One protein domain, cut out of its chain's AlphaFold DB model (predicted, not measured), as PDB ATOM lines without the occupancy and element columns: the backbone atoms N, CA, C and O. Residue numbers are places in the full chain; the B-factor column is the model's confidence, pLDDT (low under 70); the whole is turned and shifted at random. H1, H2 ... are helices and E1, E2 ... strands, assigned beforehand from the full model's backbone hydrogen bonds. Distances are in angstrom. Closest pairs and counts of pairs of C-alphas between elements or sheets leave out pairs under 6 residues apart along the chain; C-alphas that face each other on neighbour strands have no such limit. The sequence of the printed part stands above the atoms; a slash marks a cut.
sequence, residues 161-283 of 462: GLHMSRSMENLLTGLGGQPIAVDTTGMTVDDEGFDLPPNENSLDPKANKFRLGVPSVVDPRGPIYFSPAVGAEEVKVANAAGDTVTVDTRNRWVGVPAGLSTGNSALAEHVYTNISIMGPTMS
ATOM      1  N   GLY A 161     185.136 166.077 179.764       71.94
ATOM      2  CA  GLY A 161     185.533 166.060 181.177       71.94
ATOM      3  C   GLY A 161     185.634 167.427 181.863       71.94
ATOM      4  O   GLY A 161     185.953 167.469 183.048       71.94
ATOM      5  N   LEU A 162     185.411 168.540 181.155       85.75
ATOM      6  CA  LEU A 162     185.613 169.898 181.685       85.75
ATOM      7  C   LEU A 162     184.308 170.689 181.725       85.75
ATOM      8  O   LEU A 162     183.789 171.109 180.687       85.75
ATOM      9  N   HIS A 163     183.825 170.933 182.940       89.06
ATOM     10  CA  HIS A 163     182.552 171.597 183.187       89.06
ATOM     11  C   HIS A 163     182.692 172.694 184.235       89.06
ATOM     12  O   HIS A 163     183.576 172.650 185.091       89.06
ATOM     13  N   MET A 164     181.797 173.673 184.166       93.94
ATOM     14  CA  MET A 164     181.744 174.759 185.136       93.94
ATOM     15  C   MET A 164     181.429 174.210 186.528       93.94
ATOM     16  O   MET A 164     180.502 173.416 186.694       93.94
ATOM     17  N   SER A 165     182.167 174.653 187.543       94.56
ATOM     18  CA  SER A 165     181.792 174.398 188.932       94.56
ATOM     19  C   SER A 165     180.667 175.340 189.355       94.56
ATOM     20  O   SER A 165     180.526 176.451 188.841       94.56
ATOM     21  N   ARG A 166     179.870 174.927 190.335       94.50
ATOM     22  CA  ARG A 166     178.833 175.776 190.920       94.50
ATOM     23  C   ARG A 166     179.419 177.022 191.584       94.50
ATOM     24  O   ARG A 166     178.832 178.095 191.487       94.50
ATOM     25  N   SER A 167     180.605 176.914 192.183       95.25
ATOM     26  CA  SER A 167     181.298 178.080 192.734       95.25
ATOM     27  C   SER A 167     181.615 179.110 191.652       95.25
ATOM     28  O   SER A 167     181.388 180.294 191.869       95.25
ATOM     29  N   MET A 168     182.073 178.664 190.478       96.94
ATOM     30  CA  MET A 168     182.344 179.541 189.338       96.94
ATOM     31  C   MET A 168     181.054 180.159 188.777       96.94
ATOM     32  O   MET A 168     181.021 181.362 188.533       96.94
ATOM     33  N   GLU A 169     179.964 179.386 188.666       96.75
ATOM     34  CA  GLU A 169     178.635 179.920 188.313       96.75
ATOM     35  C   GLU A 169     178.242 181.077 189.247       96.75
ATOM     36  O   GLU A 169     177.816 182.136 188.786       96.75
ATOM     37  N   ASN A 170     178.397 180.882 190.558       96.69
ATOM     38  CA  ASN A 170     178.027 181.863 191.577       96.69
ATOM     39  C   ASN A 170     178.916 183.119 191.547       96.69
ATOM     40  O   ASN A 170     178.408 184.220 191.760       96.69
ATOM     41  N   LEU A 171     180.214 182.972 191.251       97.81
ATOM     42  CA  LEU A 171     181.135 184.107 191.116       97.81
ATOM     43  C   LEU A 171     180.822 184.974 189.895       97.81
ATOM     44  O   LEU A 171     180.931 186.192 189.977       97.81
ATOM     45  N   LEU A 172     180.457 184.347 188.777       98.06
ATOM     46  CA  LEU A 172     180.265 185.002 187.482       98.06
ATOM     47  C   LEU A 172     178.852 185.573 187.291       98.06
ATOM     48  O   LEU A 172     178.700 186.618 186.663       98.06
ATOM     49  N   THR A 173     177.813 184.886 187.785       97.31
ATOM     50  CA  THR A 173     176.411 185.314 187.616       97.31
ATOM     51  C   THR A 173     176.194 186.656 188.299       97.31
ATOM     52  O   THR A 173     176.443 186.743 189.497       97.31
ATOM     53  N   GLY A 174     175.694 187.662 187.579       97.88
ATOM     54  CA  GLY A 174     175.395 188.996 188.113       97.88
ATOM     55  C   GLY A 174     176.583 189.958 188.180       97.88
ATOM     56  O   GLY A 174     176.387 191.165 188.038       97.88
ATOM     57  N   LEU A 175     177.811 189.447 188.324       98.50
ATOM     58  CA  LEU A 175     178.992 190.268 188.592       98.50
ATOM     59  C   LEU A 175     179.195 191.343 187.520       98.50
ATOM     60  O   LEU A 175     179.432 191.041 186.351       98.50
ATOM     61  N   GLY A 176     179.124 192.610 187.926       97.69
ATOM     62  CA  GLY A 176     179.364 193.748 187.043       97.69
ATOM     63  C   GLY A 176     178.256 194.031 186.021       97.69
ATOM     64  O   GLY A 176     178.407 194.963 185.226       97.69
ATOM     65  N   GLY A 177     177.150 193.280 186.043       97.81
ATOM     66  CA  GLY A 177     175.899 193.659 185.377       97.81
ATOM     67  C   GLY A 177     175.922 193.678 183.851       97.81
ATOM     68  O   GLY A 177     175.060 194.300 183.232       97.81
ATOM     69  N   GLN A 178     176.915 193.054 183.214       97.94
ATOM     70  CA  GLN A 178     177.022 193.091 181.757       97.94
ATOM     71  C   GLN A 178     176.117 192.026 181.129       97.94
ATOM     72  O   GLN A 178     176.099 190.898 181.623       97.94
ATOM     73  N   PRO A 179     175.372 192.332 180.050       96.94
ATOM     74  CA  PRO A 179     174.539 191.342 179.378       96.94
ATOM     75  C   PRO A 179     175.338 190.105 178.960       96.94
ATOM     76  O   PRO A 179     176.454 190.230 178.450       96.94
ATOM     77  N   ILE A 180     174.761 188.913 179.125       94.75
ATOM     78  CA  ILE A 180     175.413 187.688 178.658       94.75
ATOM     79  C   ILE A 180     175.610 187.724 177.134       94.75
ATOM     80  O   ILE A 180     174.676 187.935 176.361       94.75
ATOM     81  N   ALA A 181     176.844 187.497 176.684       92.44
ATOM     82  CA  ALA A 181     177.211 187.517 175.269       92.44
ATOM     83  C   ALA A 181     176.886 186.187 174.553       92.44
ATOM     84  O   ALA A 181     177.743 185.596 173.897       92.44
ATOM     85  N   VAL A 182     175.648 185.703 174.688       88.75
ATOM     86  CA  VAL A 182     175.114 184.528 173.971       88.75
ATOM     87  C   VAL A 182     173.764 184.869 173.333       88.75
ATOM     88  O   VAL A 182     173.043 185.729 173.834       88.75
ATOM     89  N   ASP A 183     173.402 184.209 172.230       89.00
ATOM     90  CA  ASP A 183     172.064 184.365 171.643       89.00
ATOM     91  C   ASP A 183     171.023 183.686 172.537       89.00
ATOM     92  O   ASP A 183     170.947 182.461 172.599       89.00
ATOM     93  N   THR A 184     170.225 184.493 173.231       90.62
ATOM     94  CA  THR A 184     169.191 184.026 174.160       90.62
ATOM     95  C   THR A 184     167.834 183.811 173.494       90.62
ATOM     96  O   THR A 184     166.846 183.525 174.175       90.62
ATOM     97  N   THR A 185     167.739 183.924 172.165       90.38
ATOM     98  CA  THR A 185     166.474 183.768 171.437       90.38
ATOM     99  C   THR A 185     165.863 182.389 171.692       90.38
ATOM    100  O   THR A 185     166.396 181.358 171.287       90.38
ATOM    101  N   GLY A 186     164.700 182.366 172.349       86.62
ATOM    102  CA  GLY A 186     164.001 181.125 172.696       86.62
ATOM    103  C   GLY A 186     164.589 180.368 173.893       86.62
ATOM    104  O   GLY A 186     164.147 179.253 174.161       86.62
ATOM    105  N   MET A 187     165.552 180.952 174.613       90.31
ATOM    106  CA  MET A 187     166.052 180.438 175.889       90.31
ATOM    107  C   MET A 187     165.254 181.025 177.061       90.31
ATOM    108  O   MET A 187     164.765 182.154 176.992       90.31
ATOM    109  N   THR A 188     165.157 180.278 178.161       91.50
ATOM    110  CA  THR A 188     164.757 180.850 179.455       91.50
ATOM    111  C   THR A 188     165.891 181.740 179.966       91.50
ATOM    112  O   THR A 188     167.059 181.359 179.879       91.50
ATOM    113  N   VAL A 189     165.553 182.918 180.485       94.50
ATOM    114  CA  VAL A 189     166.512 183.873 181.055       94.50
ATOM    115  C   VAL A 189     166.144 184.114 182.512       94.50
ATOM    116  O   VAL A 189     164.958 184.257 182.806       94.50
ATOM    117  N   ASP A 190     167.147 184.142 183.392       93.94
ATOM    118  CA  ASP A 190     166.990 184.298 184.846       93.94
ATOM    119  C   ASP A 190     166.003 183.284 185.446       93.94
ATOM    120  O   ASP A 190     165.050 183.635 186.140       93.94
ATOM    121  N   ASP A 191     166.204 181.997 185.140       91.94
ATOM    122  CA  ASP A 191     165.355 180.949 185.702       91.94
ATOM    123  C   ASP A 191     165.641 180.726 187.191       91.94
ATOM    124  O   ASP A 191     166.719 180.270 187.588       91.94
ATOM    125  N   GLU A 192     164.620 180.953 188.008       88.81
ATOM    126  CA  GLU A 192     164.610 180.611 189.432       88.81
ATOM    127  C   GLU A 192     164.700 179.091 189.662       88.81
ATOM    128  O   GLU A 192     165.170 178.629 190.709       88.81
ATOM    129  N   GLY A 193     164.279 178.299 188.671       91.12
ATOM    130  CA  GLY A 193     164.232 176.846 188.733       91.12
ATOM    131  C   GLY A 193     163.165 176.304 189.685       91.12
ATOM    132  O   GLY A 193     162.437 177.039 190.354       91.12
ATOM    133  N   PHE A 194     163.078 174.977 189.764       92.50
ATOM    134  CA  PHE A 194     162.188 174.277 190.696       92.50
ATOM    135  C   PHE A 194     162.972 173.461 191.725       92.50
ATOM    136  O   PHE A 194     164.123 173.082 191.498       92.50
ATOM    137  N   ASP A 195     162.336 173.184 192.861       94.56
ATOM    138  CA  ASP A 195     162.991 172.525 193.988       94.56
ATOM    139  C   ASP A 195     163.198 171.021 193.746       94.56
ATOM    140  O   ASP A 195     162.303 170.299 193.284       94.56
ATOM    141  N   LEU A 196     164.386 170.554 194.116       93.81
ATOM    142  CA  LEU A 196     164.825 169.164 194.124       93.81
ATOM    143  C   LEU A 196     164.870 168.618 195.561       93.81
ATOM    144  O   LEU A 196     164.844 169.388 196.526       93.81
ATOM    145  N   PRO A 197     164.942 167.287 195.739       91.81
ATOM    146  CA  PRO A 197     165.240 166.691 197.035       91.81
ATOM    147  C   PRO A 197     166.534 167.261 197.653       91.81
ATOM    148  O   PRO A 197     167.465 167.571 196.917       91.81
ATOM    149  N   PRO A 198     166.635 167.367 198.993       89.94
ATOM    150  CA  PRO A 198     167.761 168.007 199.674       89.94
ATOM    151  C   PRO A 198     169.011 167.108 199.725       89.94
ATOM    152  O   PRO A 198     169.315 166.492 200.749       89.94
ATOM    153  N   ASN A 199     169.725 167.007 198.608       86.94
ATOM    154  CA  ASN A 199     170.903 166.160 198.405       86.94
ATOM    155  C   ASN A 199     172.230 166.951 198.326       86.94
ATOM    156  O   ASN A 199     173.304 166.348 198.412       86.94
ATOM    157  N   GLU A 200     172.173 168.278 198.224       89.75
ATOM    158  CA  GLU A 200     173.319 169.191 198.194       89.75
ATOM    159  C   GLU A 200     173.583 169.859 199.558       89.75
ATOM    160  O   GLU A 200     172.870 169.650 200.548       89.75
ATOM    161  N   ASN A 201     174.666 170.641 199.642       89.06
ATOM    162  CA  ASN A 201     174.990 171.432 200.828       89.06
ATOM    163  C   ASN A 201     174.047 172.634 200.940       89.06
ATOM    164  O   ASN A 201     173.950 173.426 200.013       89.06
ATOM    165  N   SER A 202     173.393 172.800 202.090       90.69
ATOM    166  CA  SER A 202     172.479 173.919 202.349       90.69
ATOM    167  C   SER A 202     173.156 175.291 202.375       90.69
ATOM    168  O   SER A 202     172.458 176.299 202.372       90.69
ATOM    169  N   LEU A 203     174.490 175.337 202.446       90.88
ATOM    170  CA  LEU A 203     175.276 176.566 202.351       90.88
ATOM    171  C   LEU A 203     175.498 177.025 200.903       90.88
ATOM    172  O   LEU A 203     176.010 178.121 200.709       90.88
ATOM    173  N   ASP A 204     175.129 176.239 199.885       92.56
ATOM    174  CA  ASP A 204     175.055 176.760 198.516       92.56
ATOM    175  C   ASP A 204     173.776 177.616 198.367       92.56
ATOM    176  O   ASP A 204     172.674 177.093 198.554       92.56
ATOM    177  N   PRO A 205     173.865 178.914 198.007       91.44
ATOM    178  CA  PRO A 205     172.692 179.771 197.786       91.44
ATOM    179  C   PRO A 205     171.775 179.237 196.682       91.44
ATOM    180  O   PRO A 205     170.601 179.592 196.594       91.44
ATOM    181  N   LYS A 206     172.326 178.374 195.831       91.44
ATOM    182  CA  LYS A 206     171.686 177.767 194.680       91.44
ATOM    183  C   LYS A 206     171.415 176.268 194.886       91.44
ATOM    184  O   LYS A 206     171.172 175.578 193.886       91.44
ATOM    185  N   ALA A 207     171.447 175.792 196.136       93.12
ATOM    186  CA  ALA A 207     171.299 174.388 196.496       93.12
ATOM    187  C   ALA A 207     169.928 173.807 196.129       93.12
ATOM    188  O   ALA A 207     168.901 174.463 196.301       93.12
ATOM    189  N   ASN A 208     169.907 172.535 195.733       92.94
ATOM    190  CA  ASN A 208     168.708 171.714 195.535       92.94
ATOM    191  C   ASN A 208     167.683 172.363 194.592       92.94
ATOM    192  O   ASN A 208     166.475 172.291 194.817       92.94
ATOM    193  N   LYS A 209     168.167 173.015 193.532       92.25
ATOM    194  CA  LYS A 209     167.329 173.628 192.499       92.25
ATOM    195  C   LYS A 209     167.718 173.145 191.118       92.25
ATOM    196  O   LYS A 209     168.887 173.199 190.725       92.25
ATOM    197  N   PHE A 210     166.711 172.764 190.345       90.94
ATOM    198  CA  PHE A 210     166.853 172.513 188.923       90.94
ATOM    199  C   PHE A 210     166.545 173.789 188.147       90.94
ATOM    200  O   PHE A 210     165.383 174.134 187.948       90.94
ATOM    201  N   ARG A 211     167.593 174.495 187.716       90.81
ATOM    202  CA  ARG A 211     167.479 175.718 186.905       90.81
ATOM    203  C   ARG A 211     167.698 175.433 185.433       90.81
ATOM    204  O   ARG A 211     168.648 174.728 185.098       90.81
ATOM    205  N   LEU A 212     166.861 175.978 184.572       85.62
ATOM    206  CA  LEU A 212     166.995 176.005 183.123       85.62
ATOM    207  C   LEU A 212     167.591 177.338 182.656       85.62
ATOM    208  O   LEU A 212     167.647 178.308 183.396       85.62
ATOM    209  N   GLY A 213     168.039 177.403 181.406       90.19
ATOM    210  CA  GLY A 213     168.371 178.686 180.792       90.19
ATOM    211  C   GLY A 213     169.663 179.343 181.274       90.19
ATOM    212  O   GLY A 213     170.582 178.684 181.768       90.19
ATOM    213  N   VAL A 214     169.738 180.654 181.058       94.88
ATOM    214  CA  VAL A 214     170.955 181.458 181.210       94.88
ATOM    215  C   VAL A 214     170.699 182.700 182.070       94.88
ATOM    216  O   VAL A 214     169.578 183.209 182.080       94.88
ATOM    217  N   PRO A 215     171.706 183.225 182.782       95.75
ATOM    218  CA  PRO A 215     171.580 184.521 183.446       95.75
ATOM    219  C   PRO A 215     171.484 185.660 182.420       95.75
ATOM    220  O   PRO A 215     172.125 185.602 181.372       95.75
ATOM    221  N   SER A 216     170.718 186.712 182.716       96.12
ATOM    222  CA  SER A 216     170.647 187.917 181.876       96.12
ATOM    223  C   SER A 216     171.935 188.728 181.921       96.12
ATOM    224  O   SER A 216     172.338 189.294 180.902       96.12
ATOM    225  N   VAL A 217     172.588 188.759 183.084       97.50
ATOM    226  CA  VAL A 217     173.816 189.512 183.335       97.50
ATOM    227  C   VAL A 217     174.890 188.663 184.008       97.50
ATOM    228  O   VAL A 217     174.611 187.836 184.879       97.50
ATOM    229  N   VAL A 218     176.137 188.866 183.592       97.75
ATOM    230  CA  VAL A 218     177.310 188.093 184.010       97.75
ATOM    231  C   VAL A 218     178.584 188.921 183.909       97.75
ATOM    232  O   VAL A 218     178.646 189.927 183.202       97.75
ATOM    233  N   ASP A 219     179.645 188.416 184.532       98.56
ATOM    234  CA  ASP A 219     181.002 188.791 184.160       98.56
ATOM    235  C   ASP A 219     181.247 188.510 182.660       98.56
ATOM    236  O   ASP A 219     181.028 187.375 182.219       98.56
ATOM    237  N   PRO A 220     181.736 189.486 181.868       98.06
ATOM    238  CA  PRO A 220     182.002 189.315 180.437       98.06
ATOM    239  C   PRO A 220     182.920 188.143 180.067       98.06
ATOM    240  O   PRO A 220     182.840 187.636 178.949       98.06
ATOM    241  N   ARG A 221     183.777 187.678 180.985       97.44
ATOM    242  CA  ARG A 221     184.637 186.505 180.772       97.44
ATOM    243  C   ARG A 221     183.863 185.193 180.891       97.44
ATOM    244  O   ARG A 221     184.238 184.208 180.264       97.44
ATOM    245  N   GLY A 222     182.753 185.172 181.627       96.75
ATOM    246  CA  GLY A 222     181.912 183.992 181.838       96.75
ATOM    247  C   GLY A 222     181.485 183.267 180.553       96.75
ATOM    248  O   GLY A 222     181.782 182.078 180.430       96.75
ATOM    249  N   PRO A 223     180.851 183.937 179.568       94.69
ATOM    250  CA  PRO A 223     180.459 183.309 178.300       94.69
ATOM    251  C   PRO A 223     181.647 182.966 177.380       94.69
ATOM    252  O   PRO A 223     181.474 182.247 176.398       94.69
ATOM    253  N   ILE A 224     182.855 183.453 177.689       94.44
ATOM    254  CA  ILE A 224     184.100 183.064 177.008       94.44
ATOM    255  C   ILE A 224     184.649 181.775 177.630       94.44
ATOM    256  O   ILE A 224     185.061 180.863 176.914       94.44
ATOM    257  N   TYR A 225     184.629 181.687 178.961       94.06
ATOM    258  CA  TYR A 225     185.092 180.533 179.733       94.06
ATOM    259  C   TYR A 225     184.168 179.332 179.604       94.06
ATOM    260  O   TYR A 225     184.645 178.198 179.578       94.06
ATOM    261  N   PHE A 226     182.861 179.571 179.509       93.75
ATOM    262  CA  PHE A 226     181.858 178.520 179.527       93.75
ATOM    263  C   PHE A 226     180.771 178.750 178.490       93.75
ATOM    264  O   PHE A 226     180.230 179.845 178.351       93.75
ATOM    265  N   SER A 227     180.397 177.675 177.807       91.12
ATOM    266  CA  SER A 227     179.234 177.640 176.927       91.12
ATOM    267  C   SER A 227     178.052 176.962 177.625       91.12
ATOM    268  O   SER A 227     178.267 176.042 178.424       91.12
ATOM    269  N   PRO A 228     176.804 177.366 177.315       91.56
ATOM    270  CA  PRO A 228     175.623 176.646 177.775       91.56
ATOM    271  C   PRO A 228     175.681 175.155 177.419       91.56
ATOM    272  O   PRO A 228     176.277 174.762 176.413       91.56
ATOM    273  N   ALA A 229     175.039 174.326 178.240       88.12
ATOM    274  CA  ALA A 229     174.939 172.892 178.021       88.12
ATOM    275  C   ALA A 229     174.316 172.576 176.649       88.12
ATOM    276  O   ALA A 229     173.315 173.175 176.241       88.12
ATOM    277  N   VAL A 230     174.905 171.599 175.956       78.62
ATOM    278  CA  VAL A 230     174.511 171.181 174.600       78.62
ATOM    279  C   VAL A 230     173.636 169.923 174.581       78.62
ATOM    280  O   VAL A 230     173.123 169.556 173.524       78.62
ATOM    281  N   GLY A 231     173.472 169.247 175.724       70.56
ATOM    282  CA  GLY A 231     172.665 168.034 175.842       70.56
ATOM    283  C   GLY A 231     171.209 168.293 175.455       70.56
ATOM    284  O   GLY A 231     170.544 169.116 176.068       70.56
ATOM    285  N   ALA A 232     170.730 167.598 174.421       63.56
ATOM    286  CA  ALA A 232     169.374 167.728 173.875       63.56
ATOM    287  C   ALA A 232     168.385 166.683 174.411       63.56
ATOM    288  O   ALA A 232     167.354 166.431 173.787       63.56
ATOM    289  N   GLU A 233     168.723 166.026 175.517       67.62
ATOM    290  CA  GLU A 233     167.938 164.914 176.041       67.62
ATOM    291  C   GLU A 233     166.838 165.418 176.980       67.62
ATOM    292  O   GLU A 233     167.091 166.172 177.917       67.62
ATOM    293  N   GLU A 234     165.604 164.968 176.744       80.81
ATOM    294  CA  GLU A 234     164.541 165.069 177.740       80.81
ATOM    295  C   GLU A 234     164.876 164.129 178.902       80.81
ATOM    296  O   GLU A 234     164.756 162.904 178.793       80.81
ATOM    297  N   VAL A 235     165.311 164.698 180.025       86.25
ATOM    298  CA  VAL A 235     165.673 163.929 181.217       86.25
ATOM    299  C   VAL A 235     164.537 163.928 182.230       86.25
ATOM    300  O   VAL A 235     163.771 164.882 182.362       86.25
ATOM    301  N   LYS A 236     164.412 162.817 182.956       89.50
ATOM    302  CA  LYS A 236     163.429 162.647 184.025       89.50
ATOM    303  C   LYS A 236     164.069 162.989 185.361       89.50
ATOM    304  O   LYS A 236     165.028 162.333 185.757       89.50
ATOM    305  N   VAL A 237     163.515 163.978 186.048       90.88
ATOM    306  CA  VAL A 237     164.035 164.512 187.313       90.88
ATOM    307  C   VAL A 237     162.956 164.409 188.380       90.88
ATOM    308  O   VAL A 237     161.797 164.731 188.122       90.88
ATOM    309  N   ALA A 238     163.319 163.949 189.575       91.75
ATOM    310  CA  ALA A 238     162.412 163.959 190.716       91.75
ATOM    311  C   ALA A 238     162.396 165.360 191.341       91.75
ATOM    312  O   ALA A 238     163.447 165.877 191.709       91.75
ATOM    313  N   ASN A 239     161.222 165.974 191.474       92.88
ATOM    314  CA  ASN A 239     161.086 167.226 192.218       92.88
ATOM    315  C   ASN A 239     161.062 166.968 193.739       92.88
ATOM    316  O   ASN A 239     161.037 165.824 194.199       92.88
ATOM    317  N   ALA A 240     161.015 168.035 194.537       92.38
ATOM    318  CA  ALA A 240     160.936 167.942 195.998       92.38
ATOM    319  C   ALA A 240     159.697 167.177 196.527       92.38
ATOM    320  O   ALA A 240     159.735 166.668 197.647       92.38
ATOM    321  N   ALA A 241     158.616 167.055 195.744       93.31
ATOM    322  CA  ALA A 241     157.434 166.255 196.089       93.31
ATOM    323  C   ALA A 241     157.591 164.754 195.757       93.31
ATOM    324  O   ALA A 241     156.744 163.947 196.138       93.31
ATOM    325  N   GLY A 242     158.676 164.370 195.075       90.06
ATOM    326  CA  GLY A 242     158.923 163.012 194.589       90.06
ATOM    327  C   GLY A 242     158.276 162.706 193.236       90.06
ATOM    328  O   GLY A 242     158.398 161.580 192.747       90.06
ATOM    329  N   ASP A 243     157.620 163.684 192.608       93.19
ATOM    330  CA  ASP A 243     157.048 163.526 191.275       93.19
ATOM    331  C   ASP A 243     158.148 163.566 190.214       93.19
ATOM    332  O   ASP A 243     159.100 164.342 190.299       93.19
ATOM    333  N   THR A 244     157.996 162.752 189.170       93.25
ATOM    334  CA  THR A 244     158.903 162.775 188.020       93.25
ATOM    335  C   THR A 244     158.468 163.838 187.015       93.25
ATOM    336  O   THR A 244     157.406 163.722 186.401       93.25
ATOM    337  N   VAL A 245     159.324 164.830 186.798       90.75
ATOM    338  CA  VAL A 245     159.167 165.890 185.797       90.75
ATOM    339  C   VAL A 245     160.098 165.602 184.621       90.75
ATOM    340  O   VAL A 245     161.229 165.161 184.811       90.75
ATOM    341  N   THR A 246     159.618 165.816 183.396       90.38
ATOM    342  CA  THR A 246     160.459 165.741 182.191       90.38
ATOM    343  C   THR A 246     160.945 167.140 181.854       90.38
ATOM    344  O   THR A 246     160.129 168.054 181.744       90.38
ATOM    345  N   VAL A 247     162.258 167.307 181.731       87.50
ATOM    346  CA  VAL A 247     162.901 168.605 181.514       87.50
ATOM    347  C   VAL A 247     163.871 168.528 180.344       87.50
ATOM    348  O   VAL A 247     164.545 167.520 180.148       87.50
ATOM    349  N   ASP A 248     163.930 169.607 179.573       85.56
ATOM    350  CA  ASP A 248     164.884 169.791 178.482       85.56
ATOM    351  C   ASP A 248     166.136 170.478 179.029       85.56
ATOM    352  O   ASP A 248     166.048 171.572 179.587       85.56
ATOM    353  N   THR A 249     167.295 169.832 178.911       84.44
ATOM    354  CA  THR A 249     168.549 170.328 179.491       84.44
ATOM    355  C   THR A 249     169.363 171.233 178.575       84.44
ATOM    356  O   THR A 249     170.450 171.670 178.968       84.44
ATOM    357  N   ARG A 250     168.846 171.575 177.390       83.56
ATOM    358  CA  ARG A 250     169.528 172.482 176.462       83.56
ATOM    359  C   ARG A 250     169.645 173.884 177.021       83.56
ATOM    360  O   ARG A 250     168.772 174.368 177.741       83.56
ATOM    361  N   ASN A 251     170.697 174.571 176.583       86.69
ATOM    362  CA  ASN A 251     170.884 176.002 176.799       86.69
ATOM    363  C   ASN A 251     170.962 176.386 178.283       86.69
ATOM    364  O   ASN A 251     170.621 177.504 178.658       86.69
ATOM    365  N   ARG A 252     171.403 175.453 179.134       88.94
ATOM    366  CA  ARG A 252     171.573 175.692 180.568       88.94
ATOM    367  C   ARG A 252     172.971 176.204 180.856       88.94
ATOM    368  O   ARG A 252     173.946 175.517 180.554       88.94
ATOM    369  N   TRP A 253     173.065 177.363 181.486       93.50
ATOM    370  CA  TRP A 253     174.314 177.904 182.001       93.50
ATOM    371  C   TRP A 253     174.393 177.651 183.512       93.50
ATOM    372  O   TRP A 253     174.180 178.533 184.337       93.50
ATOM    373  N   VAL A 254     174.601 176.385 183.876       92.81
ATOM    374  CA  VAL A 254     174.658 175.919 185.269       92.81
ATOM    375  C   VAL A 254     175.955 175.174 185.552       92.81
ATOM    376  O   VAL A 254     176.524 174.542 184.657       92.81
ATOM    377  N   GLY A 255     176.421 175.266 186.795       94.00
ATOM    378  CA  GLY A 255     177.615 174.598 187.284       94.00
ATOM    379  C   GLY A 255     177.337 173.402 188.200       94.00
ATOM    380  O   GLY A 255     176.291 173.284 188.833       94.00
ATOM    381  N   VAL A 256     178.354 172.557 188.275       92.56
ATOM    382  CA  VAL A 256     178.633 171.416 189.150       92.56
ATOM    383  C   VAL A 256     178.860 171.632 190.659       92.56
ATOM    384  O   VAL A 256     179.925 172.193 190.945       92.56
ATOM    385  N   PRO A 257     178.040 171.243 191.660       92.62
ATOM    386  CA  PRO A 257     178.546 171.229 193.034       92.62
ATOM    387  C   PRO A 257     179.755 170.292 193.164       92.62
ATOM    388  O   PRO A 257     179.744 169.164 192.671       92.62
ATOM    389  N   ALA A 258     180.821 170.760 193.815       89.88
ATOM    390  CA  ALA A 258     182.016 169.951 194.036       89.88
ATOM    391  C   ALA A 258     181.774 168.894 195.126       89.88
ATOM    392  O   ALA A 258     180.990 169.113 196.047       89.88
ATOM    393  N   GLY A 259     182.465 167.753 195.050       88.25
ATOM    394  CA  GLY A 259     182.424 166.725 196.097       88.25
ATOM    395  C   GLY A 259     181.073 166.019 196.246       88.25
ATOM    396  O   GLY A 259     180.676 165.696 197.360       88.25
ATOM    397  N   LEU A 260     180.333 165.814 195.154       88.75
ATOM    398  CA  LEU A 260     179.124 164.985 195.160       88.75
ATOM    399  C   LEU A 260     179.459 163.520 195.482       88.75
ATOM    400  O   LEU A 260     180.481 162.991 195.043       88.75
ATOM    401  N   SER A 261     178.557 162.839 196.194       88.00
ATOM    402  CA  SER A 261     178.644 161.385 196.380       88.00
ATOM    403  C   SER A 261     178.471 160.657 195.042       88.00
ATOM    404  O   SER A 261     177.838 161.187 194.129       88.00
ATOM    405  N   THR A 262     178.944 159.411 194.935       88.06
ATOM    406  CA  THR A 262     178.744 158.578 193.732       88.06
ATOM    407  C   THR A 262     177.268 158.450 193.337       88.06
ATOM    408  O   THR A 262     176.950 158.356 192.158       88.06
ATOM    409  N   GLY A 263     176.360 158.431 194.320       89.19
ATOM    410  CA  GLY A 263     174.921 158.372 194.065       89.19
ATOM    411  C   GLY A 263     174.377 159.687 193.512       89.19
ATOM    412  O   GLY A 263     173.632 159.673 192.538       89.19
ATOM    413  N   ASN A 264     174.781 160.817 194.100       89.56
ATOM    414  CA  ASN A 264     174.293 162.124 193.672       89.56
ATOM    415  C   ASN A 264     174.891 162.529 192.321       89.56
ATOM    416  O   ASN A 264     174.166 163.029 191.474       89.56
ATOM    417  N   SER A 265     176.176 162.266 192.064       89.25
ATOM    418  CA  SER A 265     176.820 162.628 190.790       89.25
ATOM    419  C   SER A 265     176.209 161.938 189.563       89.25
ATOM    420  O   SER A 265     176.390 162.413 188.445       89.25
ATOM    421  N   ALA A 266     175.458 160.850 189.763       89.00
ATOM    422  CA  ALA A 266     174.720 160.153 188.713       89.00
ATOM    423  C   ALA A 266     173.310 160.724 188.450       89.00
ATOM    424  O   ALA A 266     172.639 160.271 187.521       89.00
ATOM    425  N   LEU A 267     172.833 161.680 189.256       89.19
ATOM    426  CA  LEU A 267     171.530 162.319 189.066       89.19
ATOM    427  C   LEU A 267     171.549 163.252 187.853       89.19
ATOM    428  O   LEU A 267     172.557 163.896 187.563       89.19
ATOM    429  N   ALA A 268     170.425 163.335 187.141       87.12
ATOM    430  CA  ALA A 268     170.330 164.007 185.844       87.12
ATOM    431  C   ALA A 268     170.737 165.493 185.889       87.12
ATOM    432  O   ALA A 268     171.292 166.011 184.921       87.12
ATOM    433  N   GLU A 269     170.510 166.166 187.014       86.81
ATOM    434  CA  GLU A 269     170.920 167.543 187.291       86.81
ATOM    435  C   GLU A 269     172.438 167.752 187.420       86.81
ATOM    436  O   GLU A 269     172.890 168.895 187.368       86.81
ATOM    437  N   HIS A 270     173.218 166.682 187.582       89.06
ATOM    438  CA  HIS A 270     174.673 166.719 187.775       89.06
ATOM    439  C   HIS A 270     175.444 166.005 186.664       89.06
ATOM    440  O   HIS A 270     176.670 166.112 186.599       89.06
ATOM    441  N   VAL A 271     174.745 165.295 185.772       85.88
ATOM    442  CA  VAL A 271     175.372 164.642 184.623       85.88
ATOM    443  C   VAL A 271     176.012 165.693 183.719       85.88
ATOM    444  O   VAL A 271     175.408 166.703 183.360       85.88
ATOM    445  N   TYR A 272     177.246 165.411 183.318       80.31
ATOM    446  CA  TYR A 272     178.127 166.325 182.601       80.31
ATOM    447  C   TYR A 272     177.561 166.838 181.258       80.31
ATOM    448  O   TYR A 272     177.848 167.957 180.844       80.31
ATOM    449  N   THR A 273     176.685 166.080 180.590       82.00
ATOM    450  CA  THR A 273     176.001 166.523 179.359       82.00
ATOM    451  C   THR A 273     174.985 167.649 179.588       82.00
ATOM    452  O   THR A 273     174.616 168.336 178.635       82.00
ATOM    453  N   ASN A 274     174.549 167.851 180.836       86.69
ATOM    454  CA  ASN A 274     173.462 168.755 181.229       86.69
ATOM    455  C   ASN A 274     173.938 170.016 181.965       86.69
ATOM    456  O   ASN A 274     173.109 170.773 182.480       86.69
ATOM    457  N   ILE A 275     175.253 170.223 182.038       89.19
ATOM    458  CA  ILE A 275     175.904 171.344 182.721       89.19
ATOM    459  C   ILE A 275     176.830 172.083 181.750       89.19
ATOM    460  O   ILE A 275     177.225 171.545 180.714       89.19
ATOM    461  N   SER A 276     177.172 173.326 182.081       92.38
ATOM    462  CA  SER A 276     177.966 174.189 181.198       92.38
ATOM    463  C   SER A 276     179.336 173.584 180.928       92.38
ATOM    464  O   SER A 276     180.004 173.098 181.845       92.38
ATOM    465  N   ILE A 277     179.754 173.639 179.670       89.00
ATOM    466  CA  ILE A 277     181.021 173.078 179.195       89.00
ATOM    467  C   ILE A 277     182.066 174.178 179.050       89.00
ATOM    468  O   ILE A 277     181.719 175.348 178.897       89.00
ATOM    469  N   MET A 278     183.342 173.798 179.043       89.62
ATOM    470  CA  MET A 278     184.431 174.714 178.690       89.62
ATOM    471  C   MET A 278     184.184 175.372 177.319       89.62
ATOM    472  O   MET A 278     183.856 174.690 176.342       89.62
ATOM    473  N   GLY A 279     184.361 176.690 177.248       88.75
ATOM    474  CA  GLY A 279     184.173 177.485 176.041       88.75
ATOM    475  C   GLY A 279     185.169 177.125 174.927       88.75
ATOM    476  O   GLY A 279     186.292 176.693 175.207       88.75
ATOM    477  N   PRO A 280     184.788 177.309 173.649       81.75
ATOM    478  CA  PRO A 280     185.557 176.833 172.496       81.75
ATOM    479  C   PRO A 280     186.960 177.441 172.390       81.75
ATOM    480  O   PRO A 280     187.885 176.774 171.922       81.75
ATOM    481  N   THR A 281     187.147 178.680 172.845       78.88
ATOM    482  CA  THR A 281     188.439 179.389 172.822       78.88
ATOM    483  C   THR A 281     189.498 178.723 173.699       78.88
ATOM    484  O   THR A 281     190.678 178.765 173.367       78.88
ATOM    485  N   MET A 282     189.085 178.078 174.791       77.94
ATOM    486  CA  MET A 282     189.978 177.367 175.713       77.94
ATOM    487  C   MET A 282     190.123 175.889 175.362       77.94
ATOM    488  O   MET A 282     191.054 175.224 175.802       77.94
ATOM    489  N   SER A 283     189.184 175.344 174.595       75.81
ATOM    490  CA  SER A 283     189.044 173.903 174.450       75.81
ATOM    491  C   SER A 283     189.437 173.353 173.081       75.81
ATOM    492  O   SER A 283     189.634 172.145 172.941       75.81
TER     493      SER A 283
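Overview. This is residues 161 to 283 of the 462 residues of a protein of Flammeovirgaceae bacterium (UniProt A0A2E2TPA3). Little regular structure is here: a compact globule whose body is largely looping chain, residues 180 to 221 and 249 to 279, with the hairpin of E2 and E3 at one end and E1, H2 and H3 toward the other. The 123 printed residues hold H1, E1, H2, E2, E3 and H3, in that order, with only 32 residues in these named elements; the class is mixed. The radius of gyration of the C-alphas is 13.7 A, the spans 37 by 30 by 26 A.

Arrangement. Start at the hairpin of E2, residues 234 to 238, and E3, residues 244 to 248: antiparallel at 144 degrees, with N 235 and O 247 within hydrogen-bond range at 2.9 A. Look next at H2, residues 222 to 225, and H3, residues 280 to 283, which touch, closest at the C-alphas of Ile 224 and Thr 281, 7.1 A. H1, residues 166 to 172, is close to H2 but not clearly touching, closest at the C-alphas of Leu 172 and Gly 222, 6.0 A. Every O i to N i+4 pair of H1 is within hydrogen-bond range; H2 and H3 are too short for one. E1, residues 173 to 179, pairs with no named strand.

Along the chain. Find C-alpha 166 at (178.833, 175.776, 190.920), where H1 begins; E2 spans 13.2 A, E3 13.3 A, and H3 ends at C-alpha 283, (189.044, 173.903, 174.450).

Size, cuts and confidence. The farthest C-alphas, Ala 241 and Thr 281, are 40.9 A apart. The printed part has no cut; the links E1 to H2 and E3 to H3 are long, and pLDDT is under 70 at residues 232 to 233.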